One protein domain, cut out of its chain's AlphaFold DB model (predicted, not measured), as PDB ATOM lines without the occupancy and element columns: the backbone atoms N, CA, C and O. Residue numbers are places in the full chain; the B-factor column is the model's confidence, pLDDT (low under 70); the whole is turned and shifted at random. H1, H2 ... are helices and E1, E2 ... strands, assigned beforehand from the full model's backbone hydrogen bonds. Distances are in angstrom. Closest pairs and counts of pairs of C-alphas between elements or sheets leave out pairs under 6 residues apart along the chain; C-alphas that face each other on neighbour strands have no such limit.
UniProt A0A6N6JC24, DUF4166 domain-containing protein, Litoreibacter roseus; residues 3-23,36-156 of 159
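AT A GLANCE: This is residues 3 to 23 and 36 to 156 of the 159 residues of the protein "DUF4166 domain-containing protein" of Litoreibacter roseus (UniProt A0A6N6JC24). One long, twisted antiparallel sheet is folded into an open trough, with E1, E2 and E3 in one wall, E8, E9 and E10 in the other, and E4, E5 and E6 joining them. H1 packs across the trough's hollow side, from E10 to E4, while the short E7 extends the sheet beyond the bend of E6. The printed part has 142 residues, with one named helix followed by ten named strands, E1 to E10; the class is mostly strand, and the sheet is branched at E6. The whole is compact, with a radius of gyration of the C-alphas of 15.1 A and spans of 44 by 35 by 32 A.

HOW THE PARTS SIT: E6, residues 93 to 105, bends by 56 degrees at residue 100. On one side of it is E5, residues 81 to 90, with N 86 and O 97 at 2.8 A. On the other side are E7, residues 108 to 111, with N 103 and O 110 at 2.8 A, and E8, residues 120 to 129, with N 96 and O 123 at 2.8 A. E9, residues 132 to 141, forms hairpins with E8, N 124 and O 136 being 2.8 A apart, and with the edge strand E10, residues 145 to 155, N 137 and O 150 being 2.8 A apart. E8, E9 and E10 form a meander, each strand the antiparallel neighbour of the one before. A second meander runs from E1, residues 36 to 39, through E2, residues 44 to 51, E3, residues 59 to 66, E4, residues 74 to 78, E5 and E6 to E7. Its N to O pairs within hydrogen-bond range include N 37 and O 46, 3.0 A, N 47 and O 63, 2.8 A, N 64 and O 76, 2.9 A, and N 75 and O 83, 2.8 A. E3 and E10 are apart. H1, residues 5 to 17, is on the sheet at a height of 8.4 A, only just over E9 with 3 of its C-alphas, and runs across the strands at 77 degrees to E9 on the local plane. Its closest C-alphas to E10 are those of Gly 7 and Val 147, 4.6 A; to E4, those of Val 17 and Gly 78, 5.7 A. In H1, 7 of 9 O i to N i+4 pairs are within hydrogen-bond range.

IN THESE COORDINATES: H1 begins at C-alpha 5 (227.960, 159.159, 143.218) and is 19.5 A long. E6 is 34.2 A long, E5 27.7 A, E8 28.4 A and E9 30.1 A. E10, 30.9 A, ends at C-alpha 155 (210.202, 140.241, 160.102).

THE WHOLE: The C-alphas farthest apart, those of Leu 106 and Gln 130, are 45.4 A apart. Residues 24 to 35 are not printed, and C-alphas 23 and 36 are 21.5 A apart across this cut. Of the links printed whole, none is long. No printed residue has a pLDDT under 70.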
ATOM      1  N   MET A   3     221.300 155.918 145.854       96.06
ATOM      2  CA  MET A   3     222.624 156.386 146.233       96.06
ATOM      3  C   MET A   3     223.181 157.242 145.102       96.06
ATOM      4  O   MET A   3     223.166 156.821 143.946       96.06
ATOM      5  N   THR A   4     223.646 158.444 145.426       96.50
ATOM      6  CA  THR A   4     224.333 159.313 144.462       96.50
ATOM      7  C   THR A   4     225.795 158.893 144.319       96.50
ATOM      8  O   THR A   4     226.302 158.112 145.128       96.50
ATOM      9  N   TRP A   5     226.519 159.430 143.329       94.50
ATOM     10  CA  TRP A   5     227.960 159.159 143.218       94.50
ATOM     11  C   TRP A   5     228.705 159.570 144.497       94.50
ATOM     12  O   TRP A   5     229.604 158.860 144.940       94.50
ATOM     13  N   PHE A   6     228.305 160.688 145.119       94.19
ATOM     14  CA  PHE A   6     228.928 161.182 146.343       94.19
ATOM     15  C   PHE A   6     228.606 160.264 147.522       94.19
ATOM     16  O   PHE A   6     229.492 159.936 148.306       94.19
ATOM     17  N   GLY A   7     227.360 159.789 147.616       94.00
ATOM     18  CA  GLY A   7     226.977 158.785 148.608       94.00
ATOM     19  C   GLY A   7     227.783 157.497 148.461       94.00
ATOM     20  O   GLY A   7     228.235 156.943 149.459       94.00
ATOM     21  N   ARG A   8     228.040 157.065 147.220       94.62
ATOM     22  CA  ARG A   8     228.885 155.903 146.929       94.62
ATOM     23  C   ARG A   8     230.335 156.143 147.338       94.62
ATOM     24  O   ARG A   8     230.905 155.304 148.027       94.62
ATOM     25  N   PHE A   9     230.914 157.288 146.981       93.88
ATOM     26  CA  PHE A   9     232.259 157.672 147.421       93.88
ATOM     27  C   PHE A   9     232.377 157.654 148.950       93.88
ATOM     28  O   PHE A   9     233.271 157.009 149.493       93.88
ATOM     29  N   LEU A  10     231.430 158.286 149.646       92.81
ATOM     30  CA  LEU A  10     231.406 158.342 151.103       92.81
ATOM     31  C   LEU A  10     231.271 156.951 151.731       92.81
ATOM     32  O   LEU A  10     231.983 156.637 152.680       92.81
ATOM     33  N   ALA A  11     230.394 156.103 151.193       93.19
ATOM     34  CA  ALA A  11     230.227 154.741 151.682       93.19
ATOM     35  C   ALA A  11     231.492 153.901 151.468       93.19
ATOM     36  O   ALA A  11     231.881 153.153 152.362       93.19
ATOM     37  N   HIS A  12     232.178 154.063 150.332       93.69
ATOM     38  CA  HIS A  12     233.469 153.424 150.090       93.69
ATOM     39  C   HIS A  12     234.565 153.943 151.029       93.69
ATOM     40  O   HIS A  12     235.307 153.128 151.570       93.69
ATOM     41  N   ALA A  13     234.642 155.250 151.288       91.25
ATOM     42  CA  ALA A  13     235.577 155.815 152.264       91.25
ATOM     43  C   ALA A  13     235.301 155.282 153.681       91.25
ATOM     44  O   ALA A  13     236.219 154.877 154.393       91.25
ATOM     45  N   ALA A  14     234.024 155.176 154.058       89.56
ATOM     46  CA  ALA A  14     233.603 154.644 155.350       89.56
ATOM     47  C   ALA A  14     233.937 153.147 155.536       89.56
ATOM     48  O   ALA A  14     233.954 152.653 156.665       89.56
ATOM     49  N   ARG A  15     234.264 152.403 154.467       89.94
ATOM     50  CA  ARG A  15     234.737 151.010 154.582       89.94
ATOM     51  C   ARG A  15     236.024 150.893 155.381       89.94
ATOM     52  O   ARG A  15     236.186 149.908 156.091       89.94
ATOM     53  N   LEU A  16     236.897 151.896 155.297       86.31
ATOM     54  CA  LEU A  16     238.182 151.899 155.997       86.31
ATOM     55  C   LEU A  16     238.026 151.939 157.521       86.31
ATOM     56  O   LEU A  16     238.952 151.587 158.240       86.31
ATOM     57  N   VAL A  17     236.853 152.348 158.007       83.06
ATOM     58  CA  VAL A  17     236.588 152.581 159.429       83.06
ATOM     59  C   VAL A  17     235.502 151.664 159.997       83.06
ATOM     60  O   VAL A  17     235.017 151.919 161.091       83.06
ATOM     61  N   GLY A  18     235.122 150.602 159.275       78.19
ATOM     62  CA  GLY A  18     234.148 149.603 159.750       78.19
ATOM     63  C   GLY A  18     233.007 149.280 158.780       78.19
ATOM     64  O   GLY A  18     232.180 148.424 159.075       78.19
ATOM     65  N   ALA A  19     232.960 149.928 157.609       82.62
ATOM     66  CA  ALA A  19     231.895 149.759 156.610       82.62
ATOM     67  C   ALA A  19     230.468 149.965 157.173       82.62
ATOM     68  O   ALA A  19     229.591 149.125 156.966       82.62
ATOM     69  N   PRO A  20     230.188 151.110 157.829       87.50
ATOM     70  CA  PRO A  20     228.910 151.379 158.495       87.50
ATOM     71  C   PRO A  20     227.729 151.603 157.536       87.50
ATOM     72  O   PRO A  20     226.603 151.816 157.984       87.50
ATOM     73  N   LEU A  21     227.969 151.596 156.221       91.12
ATOM     74  CA  LEU A  21     226.981 151.870 155.182       91.12
ATOM     75  C   LEU A  21     227.075 150.818 154.065       91.12
ATOM     76  O   LEU A  21     228.182 150.379 153.732       91.12
ATOM     77  N   PRO A  22     225.951 150.457 153.419       91.00
ATOM     78  CA  PRO A  22     225.991 149.749 152.143       91.00
ATOM     79  C   PRO A  22     226.816 150.550 151.127       91.00
ATOM     80  O   PRO A  22     226.594 151.753 151.007       91.00
ATOM     81  N   TYR A  23     227.768 149.929 150.425       90.44
ATOM     82  CA  TYR A  23     228.685 150.655 149.523       90.44
ATOM     83  C   TYR A  23     228.305 150.587 148.038       90.44
ATOM     84  O   TYR A  23     228.910 151.271 147.212       90.44
ATOM     85  N   VAL A  36     220.528 141.641 166.632       95.00
ATOM     86  CA  VAL A  36     220.733 142.523 167.776       95.00
ATOM     87  C   VAL A  36     221.212 141.668 168.936       95.00
ATOM     88  O   VAL A  36     220.581 140.671 169.273       95.00
ATOM     89  N   THR A  37     222.344 142.040 169.519       96.00
ATOM     90  CA  THR A  37     222.889 141.392 170.722       96.00
ATOM     91  C   THR A  37     223.250 142.450 171.748       96.00
ATOM     92  O   THR A  37     223.372 143.631 171.417       96.00
ATOM     93  N   GLU A  38     223.406 142.043 173.000       95.69
ATOM     94  CA  GLU A  38     223.821 142.944 174.066       95.69
ATOM     95  C   GLU A  38     225.311 143.304 173.944       95.69
ATOM     96  O   GLU A  38     226.167 142.442 173.744       95.69
ATOM     97  N   ASP A  39     225.628 144.593 174.077       93.44
ATOM     98  CA  ASP A  39     226.990 145.084 174.296       93.44
ATOM     99  C   ASP A  39     227.170 145.321 175.797       93.44
ATOM    100  O   ASP A  39     227.014 146.444 176.282       93.44
ATOM    101  N   ILE A  40     227.471 144.249 176.535       90.38
ATOM    102  CA  ILE A  40     227.617 144.280 178.000       90.38
ATOM    103  C   ILE A  40     228.719 145.265 178.412       90.38
ATOM    104  O   ILE A  40     228.528 146.089 179.303       90.38
ATOM    105  N   ALA A  41     229.867 145.226 177.731       88.31
ATOM    106  CA  ALA A  41     231.005 146.089 178.047       88.31
ATOM    107  C   ALA A  41     230.709 147.574 177.773       88.31
ATOM    108  O   ALA A  41     231.223 148.453 178.461       88.31
ATOM    109  N   GLY A  42     229.901 147.856 176.750       84.94
ATOM    110  CA  GLY A  42     229.519 149.204 176.346       84.94
ATOM    111  C   GLY A  42     228.212 149.719 176.941       84.94
ATOM    112  O   GLY A  42     227.835 150.840 176.593       84.94
ATOM    113  N   ASN A  43     227.525 148.934 177.782       91.50
ATOM    114  CA  ASN A  43     226.161 149.196 178.250       91.50
ATOM    115  C   ASN A  43     225.228 149.587 177.088       91.50
ATOM    116  O   ASN A  43     224.735 150.718 176.983       91.50
ATOM    117  N   GLY A  44     225.077 148.673 176.134       94.31
ATOM    118  CA  GLY A  44     224.403 148.961 174.879       94.31
ATOM    119  C   GLY A  44     223.988 147.720 174.109       94.31
ATOM    120  O   GLY A  44     223.760 146.652 174.667       94.31
ATOM    121  N   GLN A  45     223.889 147.871 172.794       96.50
ATOM    122  CA  GLN A  45     223.504 146.806 171.879       96.50
ATOM    123  C   GLN A  45     224.372 146.836 170.631       96.50
ATOM    124  O   GLN A  45     224.506 147.884 169.991       96.50
ATOM    125  N   PHE A  46     224.885 145.679 170.224       95.62
ATOM    126  CA  PHE A  46     225.430 145.507 168.887       95.62
ATOM    127  C   PHE A  46     224.301 145.287 167.892       95.62
ATOM    128  O   PHE A  46     223.435 144.437 168.081       95.62
ATOM    129  N   TRP A  47     224.349 146.041 166.804       95.50
ATOM    130  CA  TRP A  47     223.457 145.930 165.665       95.50
ATOM    131  C   TRP A  47     224.277 145.464 164.476       95.50
ATOM    132  O   TRP A  47     225.157 146.187 164.015       95.50
ATOM    133  N   ILE A  48     223.977 144.279 163.960       95.38
ATOM    134  CA  ILE A  48     224.633 143.718 162.782       95.38
ATOM    135  C   ILE A  48     223.575 143.553 161.703       95.38
ATOM    136  O   ILE A  48     222.535 142.946 161.926       95.38
ATOM    137  N   ARG A  49     223.833 144.102 160.521       95.44
ATOM    138  CA  ARG A  49     223.011 143.919 159.328       95.44
ATOM    139  C   ARG A  49     223.846 143.233 158.270       95.44
ATOM    140  O   ARG A  49     224.857 143.775 157.827       95.44
ATOM    141  N   GLN A  50     223.405 142.059 157.860       95.75
ATOM    142  CA  GLN A  50     223.965 141.332 156.740       95.75
ATOM    143  C   GLN A  50     223.052 141.521 155.533       95.75
ATOM    144  O   GLN A  50     221.890 141.125 155.559       95.75
ATOM    145  N   TYR A  51     223.582 142.108 154.468       95.62
ATOM    146  CA  TYR A  51     222.879 142.299 153.208       95.62
ATOM    147  C   TYR A  51     223.386 141.300 152.174       95.62
ATOM    148  O   TYR A  51     224.572 141.300 151.835       95.62
ATOM    149  N   GLY A  52     222.485 140.477 151.638       95.88
ATOM    150  CA  GLY A  52     222.743 139.703 150.431       95.88
ATOM    151  C   GLY A  52     223.090 140.619 149.258       95.88
ATOM    152  O   GLY A  52     222.746 141.805 149.243       95.88
ATOM    153  N   ARG A  53     223.800 140.078 148.271       95.19
ATOM    154  CA  ARG A  53     224.231 140.808 147.075       95.19
ATOM    155  C   ARG A  53     223.904 139.989 145.841       95.19
ATOM    156  O   ARG A  53     223.955 138.766 145.885       95.19
ATOM    157  N   ARG A  54     223.623 140.673 144.728       94.12
ATOM    158  CA  ARG A  54     223.362 140.038 143.424       94.12
ATOM    159  C   ARG A  54     224.468 139.060 143.001       94.12
ATOM    160  O   ARG A  54     224.191 138.105 142.287       94.12
ATOM    161  N   SER A  55     225.709 139.310 143.413       91.50
ATOM    162  CA  SER A  55     226.830 138.387 143.240       91.50
ATOM    163  C   SER A  55     227.868 138.553 144.356       91.50
ATOM    164  O   SER A  55     228.025 139.635 144.931       91.50
ATOM    165  N   GLY A  56     228.601 137.472 144.639       91.19
ATOM    166  CA  GLY A  56     229.641 137.427 145.668       91.19
ATOM    167  C   GLY A  56     229.103 137.287 147.095       91.19
ATOM    168  O   GLY A  56     227.934 136.978 147.315       91.19
ATOM    169  N   PHE A  57     229.982 137.505 148.075       93.12
ATOM    170  CA  PHE A  57     229.638 137.373 149.492       93.12
ATOM    171  C   PHE A  57     228.739 138.517 149.995       93.12
ATOM    172  O   PHE A  57     228.876 139.651 149.515       93.12
ATOM    173  N   PRO A  58     227.862 138.254 150.985       94.00
ATOM    174  CA  PRO A  58     227.072 139.281 151.655       94.00
ATOM    175  C   PRO A  58     227.934 140.400 152.250       94.00
ATOM    176  O   PRO A  58     229.061 140.177 152.692       94.00
ATOM    177  N   GLN A  59     227.381 141.610 152.310       94.25
ATOM    178  CA  GLN A  59     228.001 142.719 153.029       94.25
ATOM    179  C   GLN A  59     227.509 142.744 154.476       94.25
ATOM    180  O   GLN A  59     226.305 142.762 154.716       94.25
ATOM    181  N   MET A  60     228.432 142.858 155.429       93.81
ATOM    182  CA  MET A  60     228.110 143.153 156.823       93.81
ATOM    183  C   MET A  60     228.268 144.645 157.122       93.81
ATOM    184  O   MET A  60     229.262 145.267 156.750       93.81
ATOM    185  N   VAL A  61     227.278 145.200 157.810       94.19
ATOM    186  CA  VAL A  61     227.271 146.540 158.396       94.19
ATOM    187  C   VAL A  61     227.030 146.360 159.884       94.19
ATOM    188  O   VAL A  61     226.036 145.743 160.256       94.19
ATOM    189  N   HIS A  62     227.895 146.899 160.735       93.31
ATOM    190  CA  HIS A  62     227.755 146.756 162.180       93.31
ATOM    191  C   HIS A  62     227.922 148.089 162.904       93.31
ATOM    192  O   HIS A  62     228.606 148.996 162.430       93.31
ATOM    193  N   SER A  63     227.275 148.202 164.055       94.19
ATOM    194  CA  SER A  63     227.460 149.305 164.988       94.19
ATOM    195  C   SER A  63     227.153 148.858 166.413       94.19
ATOM    196  O   SER A  63     226.506 147.834 166.626       94.19
ATOM    197  N   SER A  64     227.606 149.629 167.397       94.81
ATOM    198  CA  SER A  64     227.153 149.512 168.785       94.81
ATOM    199  C   SER A  64     226.383 150.765 169.177       94.81
ATOM    200  O   SER A  64     226.913 151.870 169.066       94.81
ATOM    201  N   LYS A  65     225.135 150.610 169.623       95.88
ATOM    202  CA  LYS A  65     224.331 151.685 170.214       95.88
ATOM    203  C   LYS A  65     224.480 151.626 171.723       95.88
ATOM    204  O   LYS A  65     224.066 150.644 172.329       95.88
ATOM    205  N   ARG A  66     225.063 152.660 172.320       95.62
ATOM    206  CA  ARG A  66     225.409 152.718 173.745       95.62
ATOM    207  C   ARG A  66     224.690 153.867 174.422       95.62
ATOM    208  O   ARG A  66     224.632 154.968 173.868       95.62
ATOM    209  N   PHE A  67     224.183 153.627 175.626       94.25
ATOM    210  CA  PHE A  67     223.540 154.656 176.443       94.25
ATOM    211  C   PHE A  67     224.608 155.519 177.124       94.25
ATOM    212  O   PHE A  67     224.989 155.288 178.270       94.25
ATOM    213  N   ALA A  68     225.153 156.479 176.378       92.62
ATOM    214  CA  ALA A  68     226.282 157.296 176.802       92.62
ATOM    215  C   ALA A  68     226.234 158.708 176.203       92.62
ATOM    216  O   ALA A  68     225.514 158.986 175.242       92.62
ATOM    217  N   GLY A  69     227.064 159.590 176.760       92.94
ATOM    218  CA  GLY A  69     227.344 160.896 176.179       92.94
ATOM    219  C   GLY A  69     226.269 161.962 176.375       92.94
ATOM    220  O   GLY A  69     225.272 161.752 177.061       92.94
ATOM    221  N   PRO A  70     226.469 163.142 175.765       93.69
ATOM    222  CA  PRO A  70     225.685 164.340 176.064       93.69
ATOM    223  C   PRO A  70     224.230 164.276 175.583       93.69
ATOM    224  O   PRO A  70     223.412 165.075 176.025       93.69
ATOM    225  N   THR A  71     223.895 163.362 174.667       95.88
ATOM    226  CA  THR A  71     222.518 163.153 174.192       95.88
ATOM    227  C   THR A  71     221.850 161.932 174.828       95.88
ATOM    228  O   THR A  71     220.699 161.646 174.508       95.88
ATOM    229  N   GLY A  72     222.561 161.200 175.694       95.31
ATOM    230  CA  GLY A  72     222.100 159.957 176.320       95.31
ATOM    231  C   GLY A  72     222.159 158.714 175.422       95.31
ATOM    232  O   GLY A  72     221.961 157.608 175.918       95.31
ATOM    233  N   LEU A  73     222.447 158.866 174.125       96.69
ATOM    234  CA  LEU A  73     222.615 157.755 173.192       96.69
ATOM    235  C   LEU A  73     223.678 158.068 172.138       96.69
ATOM    236  O   LEU A  73     223.641 159.109 171.478       96.69
ATOM    237  N   GLU A  74     224.574 157.114 171.917       96.69
ATOM    238  CA  GLU A  74     225.640 157.188 170.923       96.69
ATOM    239  C   GLU A  74     225.693 155.918 170.075       96.69
ATOM    240  O   GLU A  74     225.419 154.824 170.558       96.69
ATOM    241  N   GLU A  75     226.075 156.055 168.809       96.06
ATOM    242  CA  GLU A  75     226.339 154.937 167.908       96.06
ATOM    243  C   GLU A  75     227.819 154.909 167.517       96.06
ATOM    244  O   GLU A  75     228.362 155.893 167.014       96.06
ATOM    245  N   TYR A  76     228.468 153.774 167.755       94.12
ATOM    246  CA  TYR A  76     229.881 153.514 167.504       94.12
ATOM    247  C   TYR A  76     230.024 152.586 166.304       94.12
ATOM    248  O   TYR A  76     229.341 151.566 166.230       94.12
ATOM    249  N   ILE A  77     230.917 152.928 165.377       91.38
ATOM    250  CA  ILE A  77     231.042 152.231 164.084       91.38
ATOM    251  C   ILE A  77     232.429 151.630 163.823       91.38
ATOM    252  O   ILE A  77     232.625 151.000 162.792       91.38
ATOM    253  N   GLY A  78     233.370 151.796 164.756       88.06
ATOM    254  CA  GLY A  78     234.731 151.262 164.658       88.06
ATOM    255  C   GLY A  78     235.806 152.349 164.643       88.06
ATOM    256  O   GLY A  78     235.517 153.527 164.447       88.06
ATOM    257  N   TYR A  79     237.057 151.951 164.906       89.56
ATOM    258  CA  TYR A  79     238.251 152.817 164.856       89.56
ATOM    259  C   TYR A  79     238.121 154.140 165.635       89.56
ATOM    260  O   TYR A  79     238.619 155.184 165.222       89.56
ATOM    261  N   GLY A  80     237.411 154.102 166.765       90.88
ATOM    262  CA  GLY A  80     237.166 155.273 167.607       90.88
ATOM    263  C   GLY A  80     236.118 156.248 167.063       90.88
ATOM    264  O   GLY A  80     235.831 157.240 167.728       90.88
ATOM    265  N   ILE A  81     235.518 155.998 165.900       93.75
ATOM    266  CA  ILE A  81     234.490 156.870 165.332       93.75
ATOM    267  C   ILE A  81     233.133 156.545 165.950       93.75
ATOM    268  O   ILE A  81     232.699 155.388 166.002       93.75
ATOM    269  N   GLY A  82     232.445 157.598 166.378       94.88
ATOM    270  CA  GLY A  82     231.086 157.512 166.878       94.88
ATOM    271  C   GLY A  82     230.246 158.729 166.523       94.88
ATOM    272  O   GLY A  82     230.716 159.724 165.960       94.88
ATOM    273  N   MET A  83     228.968 158.627 166.848       96.38
ATOM    274  CA  MET A  83     227.952 159.620 166.554       96.38
ATOM    275  C   MET A  83     227.011 159.753 167.745       96.38
ATOM    276  O   MET A  83     226.410 158.774 168.171       96.38
ATOM    277  N   ALA A  84     226.851 160.969 168.260       97.62
ATOM    278  CA  ALA A  84     225.802 161.271 169.225       97.62
ATOM    279  C   ALA A  84     224.447 161.334 168.511       97.62
ATOM    280  O   ALA A  84     224.325 161.942 167.440       97.62
ATOM    281  N   LEU A  85     223.436 160.709 169.106       98.12
ATOM    282  CA  LEU A  85     222.102 160.566 168.541       98.12
ATOM    283  C   LEU A  85     221.069 161.306 169.383       98.12
ATOM    284  O   LEU A  85     221.021 161.162 170.602       98.12
ATOM    285  N   LYS A  86     220.191 162.049 168.713       97.81
ATOM    286  CA  LYS A  86     218.925 162.516 169.276       97.81
ATOM    287  C   LYS A  86     217.832 161.523 168.922       97.81
ATOM    288  O   LYS A  86     217.644 161.209 167.743       97.81
ATOM    289  N   VAL A  87     217.125 161.058 169.943       97.06
ATOM    290  CA  VAL A  87     216.017 160.114 169.809       97.06
ATOM    291  C   VAL A  87     214.705 160.862 169.955       97.06
ATOM    292  O   VAL A  87     214.539 161.645 170.887       97.06
ATOM    293  N   ASN A  88     213.767 160.630 169.045       97.00
ATOM    294  CA  ASN A  88     212.408 161.131 169.204       97.00
ATOM    295  C   ASN A  88     211.397 160.240 168.490       97.00
ATOM    296  O   ASN A  88     211.681 159.684 167.430       97.00
ATOM    297  N   VAL A  89     210.192 160.173 169.042       97.38
ATOM    298  CA  VAL A  89     209.052 159.537 168.384       97.38
ATOM    299  C   VAL A  89     208.254 160.614 167.658       97.38
ATOM    300  O   VAL A  89     207.942 161.656 168.229       97.38
ATOM    301  N   ALA A  90     207.955 160.389 166.383       95.81
ATOM    302  CA  ALA A  90     207.093 161.269 165.599       95.81
ATOM    303  C   ALA A  90     206.265 160.438 164.622       95.81
ATOM    304  O   ALA A  90     206.823 159.621 163.890       95.81
ATOM    305  N   SER A  91     204.945 160.648 164.618       93.81
ATOM    306  CA  SER A  91     203.999 159.925 163.753       93.81
ATOM    307  C   SER A  91     204.130 158.396 163.854       93.81
ATOM    308  O   SER A  91     204.124 157.705 162.840       93.81
ATOM    309  N   GLY A  92     204.317 157.874 165.073       92.81
ATOM    310  CA  GLY A  92     204.489 156.435 165.318       92.81
ATOM    311  C   GLY A  92     205.842 155.862 164.877       92.81
ATOM    312  O   GLY A  92     206.015 154.650 164.854       92.81
ATOM    313  N   VAL A  93     206.810 156.710 164.521       96.81
ATOM    314  CA  VAL A  93     208.148 156.290 164.088       96.81
ATOM    315  C   VAL A  93     209.173 156.677 165.138       96.81
ATOM    316  O   VAL A  93     209.260 157.852 165.513       96.81
ATOM    317  N   LEU A  94     209.985 155.712 165.568       97.62
ATOM    318  CA  LEU A  94     211.145 155.965 166.413       97.62
ATOM    319  C   LEU A  94     212.312 156.425 165.538       97.62
ATOM    320  O   LEU A  94     212.841 155.664 164.726       97.62
ATOM    321  N   TRP A  95     212.708 157.683 165.694       98.00
ATOM    322  CA  TRP A  95     213.793 158.284 164.934       98.00
ATOM    323  C   TRP A  95     215.061 158.424 165.764       98.00
ATOM    324  O   TRP A  95     215.031 158.935 166.879       98.00
ATOM    325  N   PHE A  96     216.186 158.093 165.140       98.00
ATOM    326  CA  PHE A  96     217.540 158.360 165.604       98.00
ATOM    327  C   PHE A  96     218.191 159.336 164.626       98.00
ATOM    328  O   PHE A  96     218.413 159.008 163.457       98.00
ATOM    329  N   ARG A  97     218.463 160.561 165.076       98.12
ATOM    330  CA  ARG A  97     219.041 161.628 164.249       98.12
ATOM    331  C   ARG A  97     220.440 161.973 164.735       98.12
ATOM    332  O   ARG A  97     220.634 162.197 165.926       98.12
ATOM    333  N   SER A  98     221.395 162.063 163.816       97.38
ATOM    334  CA  SER A  98     222.757 162.498 164.132       97.38
ATOM    335  C   SER A  98     222.746 163.914 164.712       97.38
ATOM    336  O   SER A  98     222.277 164.840 164.045       97.38
ATOM    337  N   ASP A  99     223.301 164.103 165.907       97.12
ATOM    338  CA  ASP A  99     223.590 165.433 166.457       97.12
ATOM    339  C   ASP A  99     224.997 165.892 166.051       97.12
ATOM    340  O   ASP A  99     225.190 166.982 165.501       97.12
ATOM    341  N   HIS A 100     225.990 165.033 166.278       96.50
ATOM    342  CA  HIS A 100     227.358 165.226 165.818       96.50
ATOM    343  C   HIS A 100     228.131 163.922 165.752       96.50
ATOM    344  O   HIS A 100     227.799 162.945 166.415       96.50
ATOM    345  N   TYR A 101     229.211 163.960 164.982       95.88
ATOM    346  CA  TYR A 101     230.197 162.896 164.919       95.88
ATOM    347  C   TYR A 101     231.389 163.258 165.791       95.88
ATOM    348  O   TYR A 101     231.706 164.439 165.978       95.88
ATOM    349  N   PHE A 102     232.057 162.246 166.315       96.00
ATOM    350  CA  PHE A 102     233.263 162.407 167.104       96.00
ATOM    351  C   PHE A 102     234.254 161.288 166.804       96.00
ATOM    352  O   PHE A 102     233.886 160.204 166.350       96.00
ATOM    353  N   LEU A 103     235.517 161.574 167.086       95.19
ATOM    354  CA  LEU A 103     236.608 160.620 167.080       95.19
ATOM    355  C   LEU A 103     237.135 160.476 168.511       95.19
ATOM    356  O   LEU A 103     237.421 161.470 169.180       95.19
ATOM    357  N   SER A 104     237.230 159.237 168.976       93.75
ATOM    358  CA  SER A 104     237.820 158.850 170.252       93.75
ATOM    359  C   SER A 104     239.225 158.315 170.007       93.75
ATOM    360  O   SER A 104     239.390 157.255 169.406       93.75
ATOM    361  N   VAL A 105     240.239 159.061 170.441       92.38
ATOM    362  CA  VAL A 105     241.659 158.711 170.286       92.38
ATOM    363  C   VAL A 105     242.368 158.991 171.605       92.38
ATOM    364  O   VAL A 105     242.227 160.076 172.168       92.38
ATOM    365  N   LEU A 106     243.123 158.006 172.104       89.25
ATOM    366  CA  LEU A 106     243.899 158.100 173.352       89.25
ATOM    367  C   LEU A 106     243.067 158.599 174.552       89.25
ATOM    368  O   LEU A 106     243.498 159.461 175.314       89.25
ATOM    369  N   GLY A 107     241.829 158.110 174.680       84.69
ATOM    370  CA  GLY A 107     240.907 158.490 175.759       84.69
ATOM    371  C   GLY A 107     240.287 159.887 175.625       84.69
ATOM    372  O   GLY A 107     239.438 160.255 176.434       84.69
ATOM    373  N   ARG A 108     240.654 160.668 174.600       91.62
ATOM    374  CA  ARG A 108     240.064 161.983 174.322       91.62
ATOM    375  C   ARG A 108     238.998 161.883 173.243       91.62
ATOM    376  O   ARG A 108     239.163 161.178 172.251       91.62
ATOM    377  N   ARG A 109     237.922 162.649 173.420       93.62
ATOM    378  CA  ARG A 109     236.808 162.740 172.473       93.62
ATOM    379  C   ARG A 109     236.862 164.071 171.737       93.62
ATOM    380  O   ARG A 109     236.718 165.127 172.349       93.62
ATOM    381  N   ILE A 110     237.053 164.015 170.426       95.31
ATOM    382  CA  ILE A 110     237.158 165.193 169.564       95.31
ATOM    383  C   ILE A 110     235.942 165.219 168.645       95.31
ATOM    384  O   ILE A 110     235.737 164.309 167.844       95.31
ATOM    385  N   ARG A 111     235.122 166.266 168.753       95.81
ATOM    386  CA  ARG A 111     233.988 166.474 167.844       95.81
ATOM    387  C   ARG A 111     234.514 166.774 166.441       95.81
ATOM    388  O   ARG A 111     235.342 167.665 166.269       95.81
ATOM    389  N   LEU A 112     234.013 166.054 165.441       93.50
ATOM    390  CA  LEU A 112     234.402 166.284 164.056       93.50
ATOM    391  C   LEU A 112     233.812 167.616 163.562       93.50
ATOM    392  O   LEU A 112     232.611 167.858 163.734       93.50
ATOM    393  N   PRO A 113     234.615 168.483 162.920       91.06
ATOM    394  CA  PRO A 113     234.104 169.662 162.239       91.06
ATOM    395  C   PRO A 113     233.037 169.307 161.199       91.06
ATOM    396  O   PRO A 113     233.082 168.259 160.548       91.06
ATOM    397  N   ARG A 114     232.089 170.227 160.978       86.56
ATOM    398  CA  ARG A 114     230.994 170.033 160.009       86.56
ATOM    399  C   ARG A 114     231.480 169.783 158.578       86.56
ATOM    400  O   ARG A 114     230.776 169.124 157.827       86.56
ATOM    401  N   VAL A 115     232.659 170.295 158.214       83.25
ATOM    402  CA  VAL A 115     233.238 170.172 156.863       83.25
ATOM    403  C   VAL A 115     233.664 168.736 156.548       83.25
ATOM    404  O   VAL A 115     233.513 168.302 155.413       83.25
ATOM    405  N   ILE A 116     234.143 167.989 157.549       84.94
ATOM    406  CA  ILE A 116     234.564 166.585 157.390       84.94
ATOM    407  C   ILE A 116     233.502 165.584 157.861       84.94
ATOM    408  O   ILE A 116     233.684 164.375 157.753       84.94
ATOM    409  N   SER A 117     232.392 166.077 158.409       88.56
ATOM    410  CA  SER A 117     231.288 165.227 158.842       88.56
ATOM    411  C   SER A 117     230.549 164.647 157.629       88.56
ATOM    412  O   SER A 117     230.290 165.377 156.671       88.56
ATOM    413  N   PRO A 118     230.121 163.373 157.678       88.62
ATOM    414  CA  PRO A 118     229.478 162.695 156.545       88.62
ATOM    415  C   PRO A 118     228.107 163.285 156.165       88.62
ATOM    416  O   PRO A 118     227.590 162.997 155.089       88.62
ATOM    417  N   GLY A 119     227.513 164.114 157.026       93.88
ATOM    418  CA  GLY A 119     226.211 164.748 156.820       93.88
ATOM    419  C   GLY A 119     225.222 164.437 157.941       93.88
ATOM    420  O   GLY A 119     225.557 163.787 158.925       93.88
ATOM    421  N   ALA A 120     223.991 164.916 157.800       96.38
ATOM    422  CA  ALA A 120     222.892 164.592 158.695       96.38
ATOM    423  C   ALA A 120     222.352 163.189 158.379       96.38
ATOM    424  O   ALA A 120     221.795 162.967 157.300       96.38
ATOM    425  N   LEU A 121     222.517 162.261 159.319       97.12
ATOM    426  CA  LEU A 121     221.968 160.912 159.255       97.12
ATOM    427  C   LEU A 121     220.653 160.859 160.040       97.12
ATOM    428  O   LEU A 121     220.567 161.350 161.167       97.12
ATOM    429  N   ALA A 122     219.638 160.244 159.449       97.88
ATOM    430  CA  ALA A 122     218.387 159.918 160.110       97.88
ATOM    431  C   ALA A 122     218.073 158.438 159.890       97.88
ATOM    432  O   ALA A 122     218.013 157.970 158.751       97.88
ATOM    433  N   ILE A 123     217.865 157.724 160.990       97.62
ATOM    434  CA  ILE A 123     217.441 156.329 161.011       97.62
ATOM    435  C   ILE A 123     216.042 156.271 161.619       97.62
ATOM    436  O   ILE A 123     215.826 156.788 162.709       97.62
ATOM    437  N   GLY A 124     215.096 155.668 160.909       97.88
ATOM    438  CA  GLY A 124     213.728 155.448 161.357       97.88
ATOM    439  C   GLY A 124     213.470 153.967 161.589       97.88
ATOM    440  O   GLY A 124     213.827 153.135 160.754       97.88
ATOM    441  N   HIS A 125     212.832 153.654 162.709       97.12
ATOM    442  CA  HIS A 125     212.226 152.360 162.971       97.12
ATOM    443  C   HIS A 125     210.710 152.547 162.967       97.12
ATOM    444  O   HIS A 125     210.164 153.288 163.787       97.12
ATOM    445  N   HIS A 126     210.051 151.919 161.998       97.25
ATOM    446  CA  HIS A 126     208.606 151.967 161.837       97.25
ATOM    447  C   HIS A 126     208.045 150.594 162.187       97.25
ATOM    448  O   HIS A 126     208.339 149.630 161.478       97.25
ATOM    449  N   ASP A 127     207.234 150.518 163.233       95.62
ATOM    450  CA  ASP A 127     206.473 149.310 163.529       95.62
ATOM    451  C   ASP A 127     205.385 149.122 162.457       95.62
ATOM    452  O   ASP A 127     204.646 150.060 162.139       95.62
ATOM    453  N   LEU A 128     205.345 147.943 161.834       96.06
ATOM    454  CA  LEU A 128     204.324 147.558 160.853       96.06
ATOM    455  C   LEU A 128     203.322 146.549 161.438       96.06
ATOM    456  O   LEU A 128     202.409 146.124 160.726       96.06
ATOM    457  N   GLY A 129     203.483 146.174 162.709       94.69
ATOM    458  CA  GLY A 129     202.718 145.139 163.389       94.69
ATOM    459  C   GLY A 129     203.158 143.723 163.016       94.69
ATOM    460  O   GLY A 129     203.900 143.499 162.061       94.69
ATOM    461  N   GLN A 130     202.663 142.740 163.777       93.56
ATOM    462  CA  GLN A 130     202.869 141.305 163.513       93.56
ATOM    463  C   GLN A 130     204.355 140.897 163.435       93.56
ATOM    464  O   GLN A 130     204.739 140.113 162.573       93.56
ATOM    465  N   GLY A 131     205.198 141.474 164.300       92.69
ATOM    466  CA  GLY A 131     206.643 141.212 164.304       92.69
ATOM    467  C   GLY A 131     207.374 141.767 163.077       92.69
ATOM    468  O   GLY A 131     208.499 141.373 162.792       92.69
ATOM    469  N   ARG A 132     206.742 142.658 162.302       96.12
ATOM    470  CA  ARG A 132     207.350 143.295 161.131       96.12
ATOM    471  C   ARG A 132     207.685 144.738 161.431       96.12
ATOM    472  O   ARG A 132     206.887 145.478 161.996       96.12
ATOM    473  N   PHE A 133     208.827 145.178 160.927       96.25
ATOM    474  CA  PHE A 133     209.208 146.579 160.997       96.25
ATOM    475  C   PHE A 133     209.903 147.031 159.722       96.25
ATOM    476  O   PHE A 133     210.555 146.260 159.014       96.25
ATOM    477  N   LYS A 134     209.785 148.325 159.426       97.25
ATOM    478  CA  LYS A 134     210.586 148.978 158.393       97.25
ATOM    479  C   LYS A 134     211.728 149.732 159.053       97.25
ATOM    480  O   LYS A 134     211.518 150.615 159.881       97.25
ATOM    481  N   PHE A 135     212.935 149.421 158.617       97.00
ATOM    482  CA  PHE A 135     214.116 150.235 158.825       97.00
ATOM    483  C   PHE A 135     214.239 151.242 157.682       97.00
ATOM    484  O   PHE A 135     214.252 150.854 156.513       97.00
ATOM    485  N   SER A 136     214.388 152.517 158.017       97.38
ATOM    486  CA  SER A 136     214.657 153.591 157.065       97.38
ATOM    487  C   SER A 136     215.968 154.277 157.416       97.38
ATOM    488  O   SER A 136     216.173 154.675 158.553       97.38
ATOM    489  N   LEU A 137     216.848 154.471 156.439       97.06
ATOM    490  CA  LEU A 137     218.080 155.245 156.557       97.06
ATOM    491  C   LEU A 137     218.062 156.356 155.517       97.06
ATOM    492  O   LEU A 137     217.772 156.109 154.343       97.06
ATOM    493  N   ARG A 138     218.374 157.576 155.941       97.75
ATOM    494  CA  ARG A 138     218.544 158.752 155.084       97.75
ATOM    495  C   ARG A 138     219.819 159.472 155.497       97.75
ATOM    496  O   ARG A 138     219.986 159.783 156.671       97.75
ATOM    497  N   LEU A 139     220.697 159.756 154.544       97.25
ATOM    498  CA  LEU A 139     221.895 160.561 154.756       97.25
ATOM    499  C   LEU A 139     221.853 161.771 153.832       97.25
ATOM    500  O   LEU A 139     221.827 161.638 152.604       97.25
ATOM    501  N   LYS A 140     221.863 162.956 154.437       96.88
ATOM    502  CA  LYS A 140     221.814 164.239 153.743       96.88
ATOM    503  C   LYS A 140     223.081 165.035 154.011       96.88
ATOM    504  O   LYS A 140     223.419 165.319 155.154       96.88
ATOM    505  N   THR A 141     223.759 165.461 152.960       93.75
ATOM    506  CA  THR A 141     224.910 166.365 153.053       93.75
ATOM    507  C   THR A 141     224.465 167.808 152.833       93.75
ATOM    508  O   THR A 141     223.409 168.070 152.253       93.75
ATOM    509  N   ARG A 142     225.283 168.766 153.281       89.69
ATOM    510  CA  ARG A 142     225.008 170.194 153.071       89.69
ATOM    511  C   ARG A 142     225.083 170.592 151.591       89.69
ATOM    512  O   ARG A 142     224.277 171.405 151.167       89.69
ATOM    513  N   LEU A 143     226.041 170.039 150.841       89.25
ATOM    514  CA  LEU A 143     226.324 170.446 149.457       89.25
ATOM    515  C   LEU A 143     225.522 169.659 148.411       89.25
ATOM    516  O   LEU A 143     225.121 170.234 147.408       89.25
ATOM    517  N   PHE A 144     225.262 168.368 148.643       92.50
ATOM    518  CA  PHE A 144     224.670 167.476 147.635       92.50
ATOM    519  C   PHE A 144     223.254 166.999 147.987       92.50
ATOM    520  O   PHE A 144     222.706 166.138 147.303       92.50
ATOM    521  N   GLY A 145     222.654 167.518 149.062       95.06
ATOM    522  CA  GLY A 145     221.333 167.075 149.503       95.06
ATOM    523  C   GLY A 145     221.338 165.611 149.953       95.06
ATOM    524  O   GLY A 145     222.277 165.171 150.616       95.06
ATOM    525  N   GLU A 146     220.264 164.870 149.672       97.31
ATOM    526  CA  GLU A 146     220.167 163.446 150.024       97.31
ATOM    527  C   GLU A 146     221.101 162.615 149.137       97.31
ATOM    528  O   GLU A 146     220.914 162.527 147.925       97.31
ATOM    529  N   VAL A 147     222.113 161.999 149.749       96.88
ATOM    530  CA  VAL A 147     223.146 161.231 149.033       96.88
ATOM    531  C   VAL A 147     222.950 159.725 149.150       96.88
ATOM    532  O   VAL A 147     223.447 158.971 148.314       96.88
ATOM    533  N   LEU A 148     222.212 159.282 150.169       96.50
ATOM    534  CA  LEU A 148     221.867 157.884 150.395       96.50
ATOM    535  C   LEU A 148     220.487 157.788 151.049       96.50
ATOM    536  O   LEU A 148     220.229 158.423 152.074       96.50
ATOM    537  N   SER A 149     219.630 156.942 150.488       97.06
ATOM    538  CA  SER A 149     218.383 156.514 151.110       97.06
ATOM    539  C   SER A 149     218.169 155.014 150.957       97.06
ATOM    540  O   SER A 149     218.313 154.434 149.879       97.06
ATOM    541  N   GLN A 150     217.812 154.358 152.051       96.44
ATOM    542  CA  GLN A 150     217.555 152.927 152.097       96.44
ATOM    543  C   GLN A 150     216.328 152.667 152.954       96.44
ATOM    544  O   GLN A 150     216.216 153.216 154.042       96.44
ATOM    545  N   ASP A 151     215.446 151.809 152.461       96.69
ATOM    546  CA  ASP A 151     214.384 151.207 153.252       96.69
ATOM    547  C   ASP A 151     214.548 149.693 153.161       96.69
ATOM    548  O   ASP A 151     214.896 149.172 152.095       96.69
ATOM    549  N   ALA A 152     214.332 149.013 154.278       95.81
ATOM    550  CA  ALA A 152     214.312 147.564 154.375       95.81
ATOM    551  C   ALA A 152     213.175 147.159 155.312       95.81
ATOM    552  O   ALA A 152     212.973 147.796 156.344       95.81
ATOM    553  N   ILE A 153     212.428 146.128 154.932       96.81
ATOM    554  CA  ILE A 153     211.403 145.527 155.783       96.81
ATOM    555  C   ILE A 153     211.997 144.248 156.347       96.81
ATOM    556  O   ILE A 153     212.540 143.439 155.596       96.81
ATOM    557  N   PHE A 154     211.897 144.103 157.658       96.00
ATOM    558  CA  PHE A 154     212.304 142.920 158.392       96.00
ATOM    559  C   PHE A 154     211.080 142.317 159.076       96.00
ATOM    560  O   PHE A 154     210.091 143.009 159.332       96.00
ATOM    561  N   GLU A 155     211.161 141.022 159.331       95.81
ATOM    562  CA  GLU A 155     210.202 140.241 160.102       95.81
ATOM    563  C   GLU A 155     211.006 139.475 161.148       95.81
ATOM    564  O   GLU A 155     212.111 139.004 160.847       95.81
ATOM    565  N   ASP A 156     210.478 139.397 162.364       93.06
ATOM    566  CA  ASP A 156     211.076 138.621 163.440       93.06
ATOM    567  C   ASP A 156     211.217 137.155 163.022       93.06
ATOM    568  O   ASP A 156     210.393 136.593 162.292       93.06
TER     569      ASP A 156